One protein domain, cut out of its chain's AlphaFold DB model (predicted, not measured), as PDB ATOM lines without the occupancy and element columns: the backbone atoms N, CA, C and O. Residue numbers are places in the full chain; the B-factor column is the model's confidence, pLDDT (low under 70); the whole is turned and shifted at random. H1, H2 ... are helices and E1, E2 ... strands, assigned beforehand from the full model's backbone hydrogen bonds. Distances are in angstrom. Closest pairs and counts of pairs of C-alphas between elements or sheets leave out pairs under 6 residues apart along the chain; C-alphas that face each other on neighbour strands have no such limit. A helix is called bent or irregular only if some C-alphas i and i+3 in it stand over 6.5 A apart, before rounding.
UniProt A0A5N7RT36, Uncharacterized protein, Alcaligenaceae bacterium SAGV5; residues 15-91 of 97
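Overview. This is residues 15 to 91 of the 97 residues of an uncharacterized protein of Alcaligenaceae bacterium SAGV5 (UniProt A0A5N7RT36). One strongly twisted sheet of five strands folds back on itself, the leaf of E2 and E3 facing the leaf of E5 and E4 with E1 as the hinge. A single helix, H1, packs at one end of this folded sheet, and the turn of the E4 and E5 hairpin lies at the far end. The printed part has 77 residues, mostly strand, in the order E1, H1, E2, E3, E4, E5; the mixed sheet runs E2, E3, E1, E5, E4. It is compact, with a radius of gyration of the C-alphas of 11.4 A and spans of 33 by 23 by 21 A.

Along the chain. E1 is residues 15 to 20, 16.3 A, from C-alpha 15 at (97.767, 150.517, 142.326). E5 is residues 81 to 90, 26.7 A, ending at C-alpha 90 at (110.526, 144.639, 153.587). E4 is residues 66 to 78, 24.5 A, and bends by 74 degrees at residue 74. E3 is residues 53 to 58, 15.8 A. E2 is residues 41 to 49, 16.9 A, and bends by 96 degrees at residue 44. H1 is residues 27 to 37, 14.6 A, only just irregular: C-alphas 34 and 37 are 6.8 A apart.

Arrangement. E1 and E5 are parallel, with N 18 and O 86 at 2.9 A. E3 and E1 are antiparallel, with N 19 and O 56 at 2.8 A. The hairpins are antiparallel: E2 and E3 have N 47 and O 55 at 2.9 A, E4 and E5 N 83 and O 76 at 2.8 A. E2 and E5 are apart. H1 is on the sheet at a height of 9.0 A, only just over E3 and E1 with 3 C-alphas on each, and runs along the strands, at 8 degrees to E1 on the local plane. The closest C-alphas of H1 and E5 are those of Ala 29 and Leu 90, 6.2 A. E1, H1 and E2 form a split strand-helix-strand unit, two strands of one sheet joined through a helix with another strand, E3, between them in the sheet, and its crossover is right-handed. In H1, 5 of 7 O i to N i+4 pairs are within hydrogen-bond range.

Size, cuts and confidence. The C-alphas of Ala 28 and Glu 80 are the two farthest apart, 33.7 A. The printed part has no cut and no long link. Mean pLDDT of the printed part is 86.7; residues 43 to 45 are under 70.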
ATOM      1  N   LYS A  15      96.469 150.840 141.709       89.69
ATOM      2  CA  LYS A  15      97.767 150.517 142.326       89.69
ATOM      3  C   LYS A  15      97.571 149.533 143.480       89.69
ATOM      4  O   LYS A  15      96.731 149.755 144.349       89.69
ATOM      5  N   VAL A  16      98.373 148.471 143.507       90.62
ATOM      6  CA  VAL A  16      98.435 147.503 144.614       90.62
ATOM      7  C   VAL A  16      99.874 147.225 145.017       90.62
ATOM      8  O   VAL A  16     100.786 147.319 144.197       90.62
ATOM      9  N   TRP A  17     100.083 146.847 146.278       93.12
ATOM     10  CA  TRP A  17     101.407 146.524 146.808       93.12
ATOM     11  C   TRP A  17     101.577 145.015 146.930       93.12
ATOM     12  O   TRP A  17     100.968 144.396 147.798       93.12
ATOM     13  N   GLY A  18     102.397 144.425 146.066       92.81
ATOM     14  CA  GLY A  18     102.779 143.018 146.153       92.81
ATOM     15  C   GLY A  18     103.933 142.829 147.136       92.81
ATOM     16  O   GLY A  18     104.878 143.610 147.131       92.81
ATOM     17  N   VAL A  19     103.875 141.793 147.967       92.56
ATOM     18  CA  VAL A  19     104.939 141.394 148.898       92.56
ATOM     19  C   VAL A  19     105.372 139.976 148.548       92.56
ATOM     20  O   VAL A  19     104.536 139.076 148.475       92.56
ATOM     21  N   ALA A  20     106.673 139.773 148.343       91.25
ATOM     22  CA  ALA A  20     107.261 138.493 147.949       91.25
ATOM     23  C   ALA A  20     107.326 137.496 149.119       91.25
ATOM     24  O   ALA A  20     108.385 137.244 149.690       91.25
ATOM     25  N   VAL A  21     106.183 136.915 149.483       86.81
ATOM     26  CA  VAL A  21     106.059 136.052 150.671       86.81
ATOM     27  C   VAL A  21     106.792 134.716 150.548       86.81
ATOM     28  O   VAL A  21     107.126 134.101 151.561       86.81
ATOM     29  N   MET A  22     107.060 134.263 149.320       83.75
ATOM     30  CA  MET A  22     107.765 133.003 149.057       83.75
ATOM     31  C   MET A  22     109.272 133.179 148.831       83.75
ATOM     32  O   MET A  22     110.011 132.193 148.882       83.75
ATOM     33  N   ALA A  23     109.750 134.411 148.629       88.44
ATOM     34  CA  ALA A  23     111.171 134.674 148.454       88.44
ATOM     35  C   ALA A  23     111.924 134.428 149.772       88.44
ATOM     36  O   ALA A  23     111.601 134.994 150.820       88.44
ATOM     37  N   SER A  24     112.968 133.598 149.729       87.12
ATOM     38  CA  SER A  24     113.742 133.217 150.921       87.12
ATOM     39  C   SER A  24     114.358 134.419 151.646       87.12
ATOM     40  O   SER A  24     114.430 134.421 152.873       87.12
ATOM     41  N   THR A  25     114.734 135.461 150.903       88.88
ATOM     42  CA  THR A  25     115.276 136.729 151.416       88.88
ATOM     43  C   THR A  25     114.245 137.607 152.119       88.88
ATOM     44  O   THR A  25     114.625 138.551 152.800       88.88
ATOM     45  N   GLN A  26     112.954 137.322 151.964       90.19
ATOM     46  CA  GLN A  26     111.859 138.099 152.549       90.19
ATOM     47  C   GLN A  26     111.089 137.313 153.613       90.19
ATOM     48  O   GLN A  26     110.387 137.905 154.426       90.19
ATOM     49  N   LYS A  27     111.267 135.988 153.671       87.62
ATOM     50  CA  LYS A  27     110.539 135.091 154.577       87.62
ATOM     51  C   LYS A  27     110.580 135.525 156.048       87.62
ATOM     52  O   LYS A  27     109.550 135.472 156.713       87.62
ATOM     53  N   ALA A  28     111.743 135.933 156.561       88.25
ATOM     54  CA  ALA A  28     111.883 136.347 157.960       88.25
ATOM     55  C   ALA A  28     111.063 137.613 158.260       88.25
ATOM     56  O   ALA A  28     110.215 137.595 159.149       88.25
ATOM     57  N   ALA A  29     111.240 138.661 157.452       90.31
ATOM     58  CA  ALA A  29     110.516 139.922 157.588       90.31
ATOM     59  C   ALA A  29     109.000 139.762 157.383       90.31
ATOM     60  O   ALA A  29     108.202 140.328 158.127       90.31
ATOM     61  N   VAL A  30     108.583 138.948 156.409       90.12
ATOM     62  CA  VAL A  30     107.165 138.647 156.156       90.12
ATOM     63  C   VAL A  30     106.533 137.926 157.348       90.12
ATOM     64  O   VAL A  30     105.432 138.285 157.763       90.12
ATOM     65  N   ASN A  31     107.216 136.935 157.924       88.38
ATOM     66  CA  ASN A  31     106.699 136.213 159.084       88.38
ATOM     67  C   ASN A  31     106.602 137.104 160.326       88.38
ATOM     68  O   ASN A  31     105.596 137.032 161.026       88.38
ATOM     69  N   ALA A  32     107.614 137.938 160.581       86.44
ATOM     70  CA  ALA A  32     107.620 138.855 161.718       86.44
ATOM     71  C   ALA A  32     106.501 139.901 161.604       86.44
ATOM     72  O   ALA A  32     105.730 140.105 162.538       86.44
ATOM     73  N   HIS A  33     106.361 140.515 160.428       85.75
ATOM     74  CA  HIS A  33     105.520 141.701 160.279       85.75
ATOM     75  C   HIS A  33     104.172 141.395 159.652       85.75
ATOM     76  O   HIS A  33     103.132 141.740 160.203       85.75
ATOM     77  N   CYS A  34     104.152 140.750 158.486       87.62
ATOM     78  CA  CYS A  34     102.915 140.556 157.731       87.62
ATOM     79  C   CYS A  34     101.992 139.519 158.377       87.62
ATOM     80  O   CYS A  34     100.782 139.735 158.397       87.62
ATOM     81  N   PHE A  35     102.555 138.427 158.902       85.88
ATOM     82  CA  PHE A  35     101.802 137.384 159.612       85.88
ATOM     83  C   PHE A  35     101.861 137.501 161.140       85.88
ATOM     84  O   PHE A  35     101.110 136.806 161.820       85.88
ATOM     85  N   GLY A  36     102.730 138.364 161.670       78.81
ATOM     86  CA  GLY A  36     102.771 138.732 163.081       78.81
ATOM     87  C   GLY A  36     102.020 140.038 163.328       78.81
ATOM     88  O   GLY A  36     100.791 140.076 163.274       78.81
ATOM     89  N   ASP A  37     102.765 141.109 163.582       70.50
ATOM     90  CA  ASP A  37     102.243 142.322 164.227       70.50
ATOM     91  C   ASP A  37     101.297 143.168 163.356       70.50
ATOM     92  O   ASP A  37     100.417 143.858 163.874       70.50
ATOM     93  N   CYS A  38     101.454 143.141 162.030       80.31
ATOM     94  CA  CYS A  38     100.640 143.946 161.120       80.31
ATOM     95  C   CYS A  38      99.341 143.231 160.723       80.31
ATOM     96  O   CYS A  38      98.270 143.833 160.763       80.31
ATOM     97  N   GLY A  39      99.422 141.969 160.285       75.00
ATOM     98  CA  GLY A  39      98.259 141.164 159.873       75.00
ATOM     99  C   GLY A  39      97.481 141.679 158.649       75.00
ATOM    100  O   GLY A  39      96.436 141.129 158.314       75.00
ATOM    101  N   LYS A  40      97.949 142.735 157.966       78.88
ATOM    102  CA  LYS A  40      97.216 143.420 156.876       78.88
ATOM    103  C   LYS A  40      97.545 142.925 155.468       78.88
ATOM    104  O   LYS A  40      97.317 143.628 154.478       78.88
ATOM    105  N   ILE A  41      98.126 141.734 155.371       83.12
ATOM    106  CA  ILE A  41      98.399 141.089 154.093       83.12
ATOM    107  C   ILE A  41      97.185 140.253 153.677       83.12
ATOM    108  O   ILE A  41      96.700 139.410 154.431       83.12
ATOM    109  N   SER A  42      96.669 140.492 152.476       76.81
ATOM    110  CA  SER A  42      95.620 139.660 151.903       76.81
ATOM    111  C   SER A  42      96.223 138.332 151.464       76.81
ATOM    112  O   SER A  42      96.989 138.268 150.505       76.81
ATOM    113  N   MET A  43      95.831 137.262 152.154       69.44
ATOM    114  CA  MET A  43      96.084 135.881 151.726       69.44
ATOM    115  C   MET A  43      95.068 135.404 150.673       69.44
ATOM    116  O   MET A  43      95.181 134.297 150.145       69.44
ATOM    117  N   GLY A  44      94.045 136.218 150.391       61.44
ATOM    118  CA  GLY A  44      93.012 135.940 149.403       61.44
ATOM    119  C   GLY A  44      93.533 136.186 147.993       61.44
ATOM    120  O   GLY A  44      93.284 137.244 147.424       61.44
ATOM    121  N   GLY A  45      94.250 135.203 147.452       62.16
ATOM    122  CA  GLY A  45      94.802 135.224 146.097       62.16
ATOM    123  C   GLY A  45      96.280 135.607 146.078       62.16
ATOM    124  O   GLY A  45      96.659 136.709 146.467       62.16
ATOM    125  N   ALA A  46      97.114 134.679 145.609       79.06
ATOM    126  CA  ALA A  46      98.506 134.951 145.286       79.06
ATOM    127  C   ALA A  46      98.599 135.422 143.832       79.06
ATOM    128  O   ALA A  46      97.959 134.845 142.951       79.06
ATOM    129  N   ILE A  47      99.417 136.435 143.568       83.25
ATOM    130  CA  ILE A  47      99.863 136.733 142.208       83.25
ATOM    131  C   ILE A  47     101.063 135.821 141.956       83.25
ATOM    132  O   ILE A  47     102.069 135.933 142.655       83.25
ATOM    133  N   ASN A  48     100.942 134.887 141.013       81.88
ATOM    134  CA  ASN A  48     102.064 134.033 140.626       81.88
ATOM    135  C   ASN A  48     103.104 134.870 139.878       81.88
ATOM    136  O   ASN A  48     102.783 135.491 138.867       81.88
ATOM    137  N   ASP A  49     104.334 134.859 140.375       80.75
ATOM    138  CA  ASP A  49     105.487 135.528 139.792       80.75
ATOM    139  C   ASP A  49     106.665 134.547 139.717       80.75
ATOM    140  O   ASP A  49     107.109 133.996 140.724       80.75
ATOM    141  N   ASP A  50     107.206 134.328 138.524       82.38
ATOM    142  CA  ASP A  50     108.269 133.335 138.328       82.38
ATOM    143  C   ASP A  50     109.589 133.736 139.011       82.38
ATOM    144  O   ASP A  50     110.424 132.879 139.308       82.38
ATOM    145  N   LEU A  51     109.789 135.031 139.282       81.44
ATOM    146  CA  LEU A  51     111.015 135.552 139.892       81.44
ATOM    147  C   LEU A  51     111.010 135.447 141.420       81.44
ATOM    148  O   LEU A  51     112.027 135.099 142.021       81.44
ATOM    149  N   THR A  52     109.885 135.766 142.058       78.75
ATOM    150  CA  THR A  52     109.768 135.843 143.525       78.75
ATOM    151  C   THR A  52     108.872 134.761 144.134       78.75
ATOM    152  O   THR A  52     108.815 134.627 145.361       78.75
ATOM    153  N   GLY A  53     108.208 133.956 143.303       84.06
ATOM    154  CA  GLY A  53     107.184 132.994 143.698       84.06
ATOM    155  C   GLY A  53     105.806 133.651 143.811       84.06
ATOM    156  O   GLY A  53     105.382 134.414 142.956       84.06
ATOM    157  N   GLY A  54     105.055 133.351 144.867       86.38
ATOM    158  CA  GLY A  54     103.782 134.027 145.119       86.38
ATOM    159  C   GLY A  54     103.985 135.418 145.725       86.38
ATOM    160  O   GLY A  54     104.653 135.547 146.756       86.38
ATOM    161  N   LEU A  55     103.350 136.438 145.143       89.19
ATOM    162  CA  LEU A  55     103.138 137.726 145.800       89.19
ATOM    163  C   LEU A  55     101.787 137.730 146.505       89.19
ATOM    164  O   LEU A  55     100.768 137.387 145.906       89.19
ATOM    165  N   PHE A  56     101.759 138.190 147.750       91.12
ATOM    166  CA  PHE A  56     100.505 138.552 148.413       91.12
ATOM    167  C   PHE A  56     100.324 140.065 148.394       91.12
ATOM    168  O   PHE A  56     101.298 140.816 148.341       91.12
ATOM    169  N   VAL A  57      99.076 140.522 148.443       89.56
ATOM    170  CA  VAL A  57      98.770 141.951 148.363       89.56
ATOM    171  C   VAL A  57      98.698 142.550 149.763       89.56
ATOM    172  O   VAL A  57      97.904 142.117 150.591       89.56
ATOM    173  N   CYS A  58      99.503 143.573 150.037       89.06
ATOM    174  CA  CYS A  58      99.360 144.412 151.219       89.06
ATOM    175  C   CYS A  58      98.244 145.437 150.983       89.06
ATOM    176  O   CYS A  58      98.256 146.157 149.983       89.06
ATOM    177  N   CYS A  59      97.281 145.506 151.903       76.56
ATOM    178  CA  CYS A  59      96.118 146.388 151.781       76.56
ATOM    179  C   CYS A  59      96.401 147.849 152.166       76.56
ATOM    180  O   CYS A  59      95.525 148.694 152.005       76.56
ATOM    181  N   GLU A  60      97.596 148.149 152.683       84.50
ATOM    182  CA  GLU A  60      97.944 149.479 153.179       84.50
ATOM    183  C   GLU A  60      98.800 150.268 152.181       84.50
ATOM    184  O   GLU A  60      99.815 149.751 151.686       84.50
ATOM    185  N   PRO A  61      98.463 151.551 151.942       85.25
ATOM    186  CA  PRO A  61      99.223 152.394 151.033       85.25
ATOM    187  C   PRO A  61     100.623 152.707 151.549       85.25
ATOM    188  O   PRO A  61     101.546 152.882 150.757       85.25
ATOM    189  N   THR A  62     100.814 152.706 152.865       88.38
ATOM    190  CA  THR A  62     102.105 152.913 153.520       88.38
ATOM    191  C   THR A  62     102.400 151.755 154.468       88.38
ATOM    192  O   THR A  62     101.508 151.220 155.120       88.38
ATOM    193  N   CYS A  63     103.666 151.340 154.544       89.62
ATOM    194  CA  CYS A  63     104.102 150.280 155.448       89.62
ATOM    195  C   CYS A  63     105.388 150.714 156.174       89.62
ATOM    196  O   CYS A  63     106.365 151.073 155.511       89.62
ATOM    197  N   PRO A  64     105.429 150.684 157.521       90.12
ATOM    198  CA  PRO A  64     106.605 151.109 158.286       90.12
ATOM    199  C   PRO A  64     107.802 150.157 158.125       90.12
ATOM    200  O   PRO A  64     108.950 150.540 158.377       90.12
ATOM    201  N   HIS A  65     107.542 148.934 157.664       91.31
ATOM    202  CA  HIS A  65     108.547 147.904 157.422       91.31
ATOM    203  C   HIS A  65     109.072 147.909 155.984       91.31
ATOM    204  O   HIS A  65     109.902 147.073 155.657       91.31
ATOM    205  N   THR A  66     108.630 148.830 155.121       92.75
ATOM    206  CA  THR A  66     109.173 148.949 153.762       92.75
ATOM    207  C   THR A  66     110.627 149.403 153.801       92.75
ATOM    208  O   THR A  66     110.951 150.432 154.395       92.75
ATOM    209  N   GLU A  67     111.495 148.654 153.132       94.00
ATOM    210  CA  GLU A  67     112.858 149.073 152.801       94.00
ATOM    211  C   GLU A  67     112.886 149.772 151.445       94.00
ATOM    212  O   GLU A  67     113.455 150.852 151.302       94.00
ATOM    213  N   LYS A  68     112.240 149.162 150.448       93.69
ATOM    214  CA  LYS A  68     112.234 149.649 149.072       93.69
ATOM    215  C   LYS A  68     110.935 149.289 148.366       93.69
ATOM    216  O   LYS A  68     110.377 148.215 148.580       93.69
ATOM    217  N   GLU A  69     110.501 150.166 147.468       94.88
ATOM    218  CA  GLU A  69     109.436 149.881 146.508       94.88
ATOM    219  C   GLU A  69     109.998 149.849 145.084       94.88
ATOM    220  O   GLU A  69     110.919 150.595 144.740       94.88
ATOM    221  N   ILE A  70     109.461 148.947 144.267       94.06
ATOM    222  CA  ILE A  70     109.734 148.840 142.837       94.06
ATOM    223  C   ILE A  70     108.406 149.075 142.129       94.06
ATOM    224  O   ILE A  70     107.514 148.222 142.145       94.06
ATOM    225  N   GLU A  71     108.261 150.272 141.573       93.56
ATOM    226  CA  GLU A  71     107.058 150.664 140.848       93.56
ATOM    227  C   GLU A  71     106.948 149.917 139.520       93.56
ATOM    228  O   GLU A  71     107.953 149.489 138.951       93.56
ATOM    229  N   ASN A  72     105.712 149.755 139.039       91.00
ATOM    230  CA  ASN A  72     105.406 149.086 137.772       91.00
ATOM    231  C   ASN A  72     106.062 147.692 137.640       91.00
ATOM    232  O   ASN A  72     106.500 147.311 136.557       91.00
ATOM    233  N   TYR A  73     106.140 146.931 138.741       92.44
ATOM    234  CA  TYR A  73     106.765 145.601 138.768       92.44
ATOM    235  C   TYR A  73     106.039 144.604 137.861       92.44
ATOM    236  O   TYR A  73     106.660 143.766 137.214       92.44
ATOM    237  N   GLY A  74     104.715 144.709 137.807       90.19
ATOM    238  CA  GLY A  74     103.882 143.871 136.965       90.19
ATOM    239  C   GLY A  74     102.429 144.308 137.012       90.19
ATOM    240  O   GLY A  74     102.086 145.348 137.578       90.19
ATOM    241  N   GLU A  75     101.558 143.495 136.433       91.12
ATOM    242  CA  GLU A  75     100.128 143.764 136.382       91.12
ATOM    243  C   GLU A  75      99.306 142.487 136.529       91.12
ATOM    244  O   GLU A  75      99.758 141.390 136.210       91.12
ATOM    245  N   THR A  76      98.083 142.634 137.029       87.94
ATOM    246  CA  THR A  76      97.119 141.538 137.137       87.94
ATOM    247  C   THR A  76      95.692 142.041 136.932       87.94
ATOM    248  O   THR A  76      95.409 143.233 137.078       87.94
ATOM    249  N   MET A  77      94.779 141.133 136.593       88.31
ATOM    250  CA  MET A  77      93.353 141.421 136.452       88.31
ATOM    251  C   MET A  77      92.596 140.863 137.654       88.31
ATOM    252  O   MET A  77      92.703 139.682 137.975       88.31
ATOM    253  N   SER A  78      91.794 141.703 138.304       83.94
ATOM    254  CA  SER A  78      90.921 141.291 139.406       83.94
ATOM    255  C   SER A  78      89.650 142.127 139.392       83.94
ATOM    256  O   SER A  78      89.704 143.321 139.107       83.94
ATOM    257  N   PHE A  79      88.495 141.509 139.652       86.56
ATOM    258  CA  PHE A  79      87.185 142.175 139.571       86.56
ATOM    259  C   PHE A  79      87.012 143.004 138.283       86.56
ATOM    260  O   PHE A  79      86.616 144.168 138.357       86.56
ATOM    261  N   GLU A  80      87.402 142.425 137.137       88.12
ATOM    262  CA  GLU A  80      87.355 143.045 135.797       88.12
ATOM    263  C   GLU A  80      88.145 144.360 135.662       88.12
ATOM    264  O   GLU A  80      87.968 145.114 134.711       88.12
ATOM    265  N   ARG A  81      89.058 144.633 136.599       87.31
ATOM    266  CA  ARG A  81      89.860 145.858 136.648       87.31
ATOM    267  C   ARG A  81      91.348 145.533 136.602       87.31
ATOM    268  O   ARG A  81      91.811 144.565 137.215       87.31
ATOM    269  N   ARG A  82      92.098 146.366 135.881       90.12
ATOM    270  CA  ARG A  82      93.558 146.273 135.791       90.12
ATOM    271  C   ARG A  82      94.182 146.784 137.083       90.12
ATOM    272  O   ARG A  82      93.904 147.905 137.508       90.12
ATOM    273  N   HIS A  83      95.035 145.963 137.679       89.81
ATOM    274  CA  HIS A  83      95.807 146.309 138.863       89.81
ATOM    275  C   HIS A  83      97.288 146.368 138.501       89.81
ATOM    276  O   HIS A  83      97.823 145.408 137.948       89.81
ATOM    277  N   VAL A  84      97.945 147.480 138.822       92.19
ATOM    278  CA  VAL A  84      99.390 147.650 138.635       92.19
ATOM    279  C   VAL A  84     100.083 147.367 139.958       92.19
ATOM    280  O   VAL A  84      99.801 147.993 140.983       92.19
ATOM    281  N   VAL A  85     100.978 146.388 139.933       91.38
ATOM    282  CA  VAL A  85     101.679 145.883 141.106       91.38
ATOM    283  C   VAL A  85     102.938 146.707 141.322       91.38
ATOM    284  O   VAL A  85     103.815 146.783 140.466       91.38
ATOM    285  N   THR A  86     103.047 147.303 142.501       93.75
ATOM    286  CA  THR A  86     104.308 147.797 143.052       93.75
ATOM    287  C   THR A  86     104.859 146.734 143.984       93.75
ATOM    288  O   THR A  86     104.197 146.362 144.954       93.75
ATOM    289  N   LEU A  87     106.050 146.216 143.687       93.44
ATOM    290  CA  LEU A  87     106.694 145.242 144.561       93.44
ATOM    291  C   LEU A  87     107.288 145.971 145.764       93.44
ATOM    292  O   LEU A  87     108.094 146.888 145.617       93.44
ATOM    293  N   ARG A  88     106.889 145.551 146.960       93.75
ATOM    294  CA  ARG A  88     107.345 146.091 148.235       93.75
ATOM    295  C   ARG A  88     108.304 145.101 148.884       93.75
ATOM    296  O   ARG A  88     107.924 143.982 149.222       93.75
ATOM    297  N   ILE A  89     109.541 145.547 149.060       93.25
ATOM    298  CA  ILE A  89     110.593 144.832 149.777       93.25
ATOM    299  C   ILE A  89     110.586 145.320 151.222       93.25
ATOM    300  O   ILE A  89     110.614 146.528 151.482       93.25
ATOM    301  N   LEU A  90     110.510 144.380 152.156       92.38
ATOM    302  CA  LEU A  90     110.526 144.639 153.587       92.38
ATOM    303  C   LEU A  90     111.965 144.682 154.107       92.38
ATOM    304  O   LEU A  90     112.817 143.943 153.611       92.38
ATOM    305  N   LYS A  91     112.183 145.516 155.129       91.75
ATOM    306  CA  LYS A  91     113.438 145.619 155.883       91.75
ATOM    307  C   LYS A  91     113.854 144.245 156.390       91.75
ATOM    308  O   LYS A  91     113.024 143.503 156.913       91.75
TER     309      LYS A  91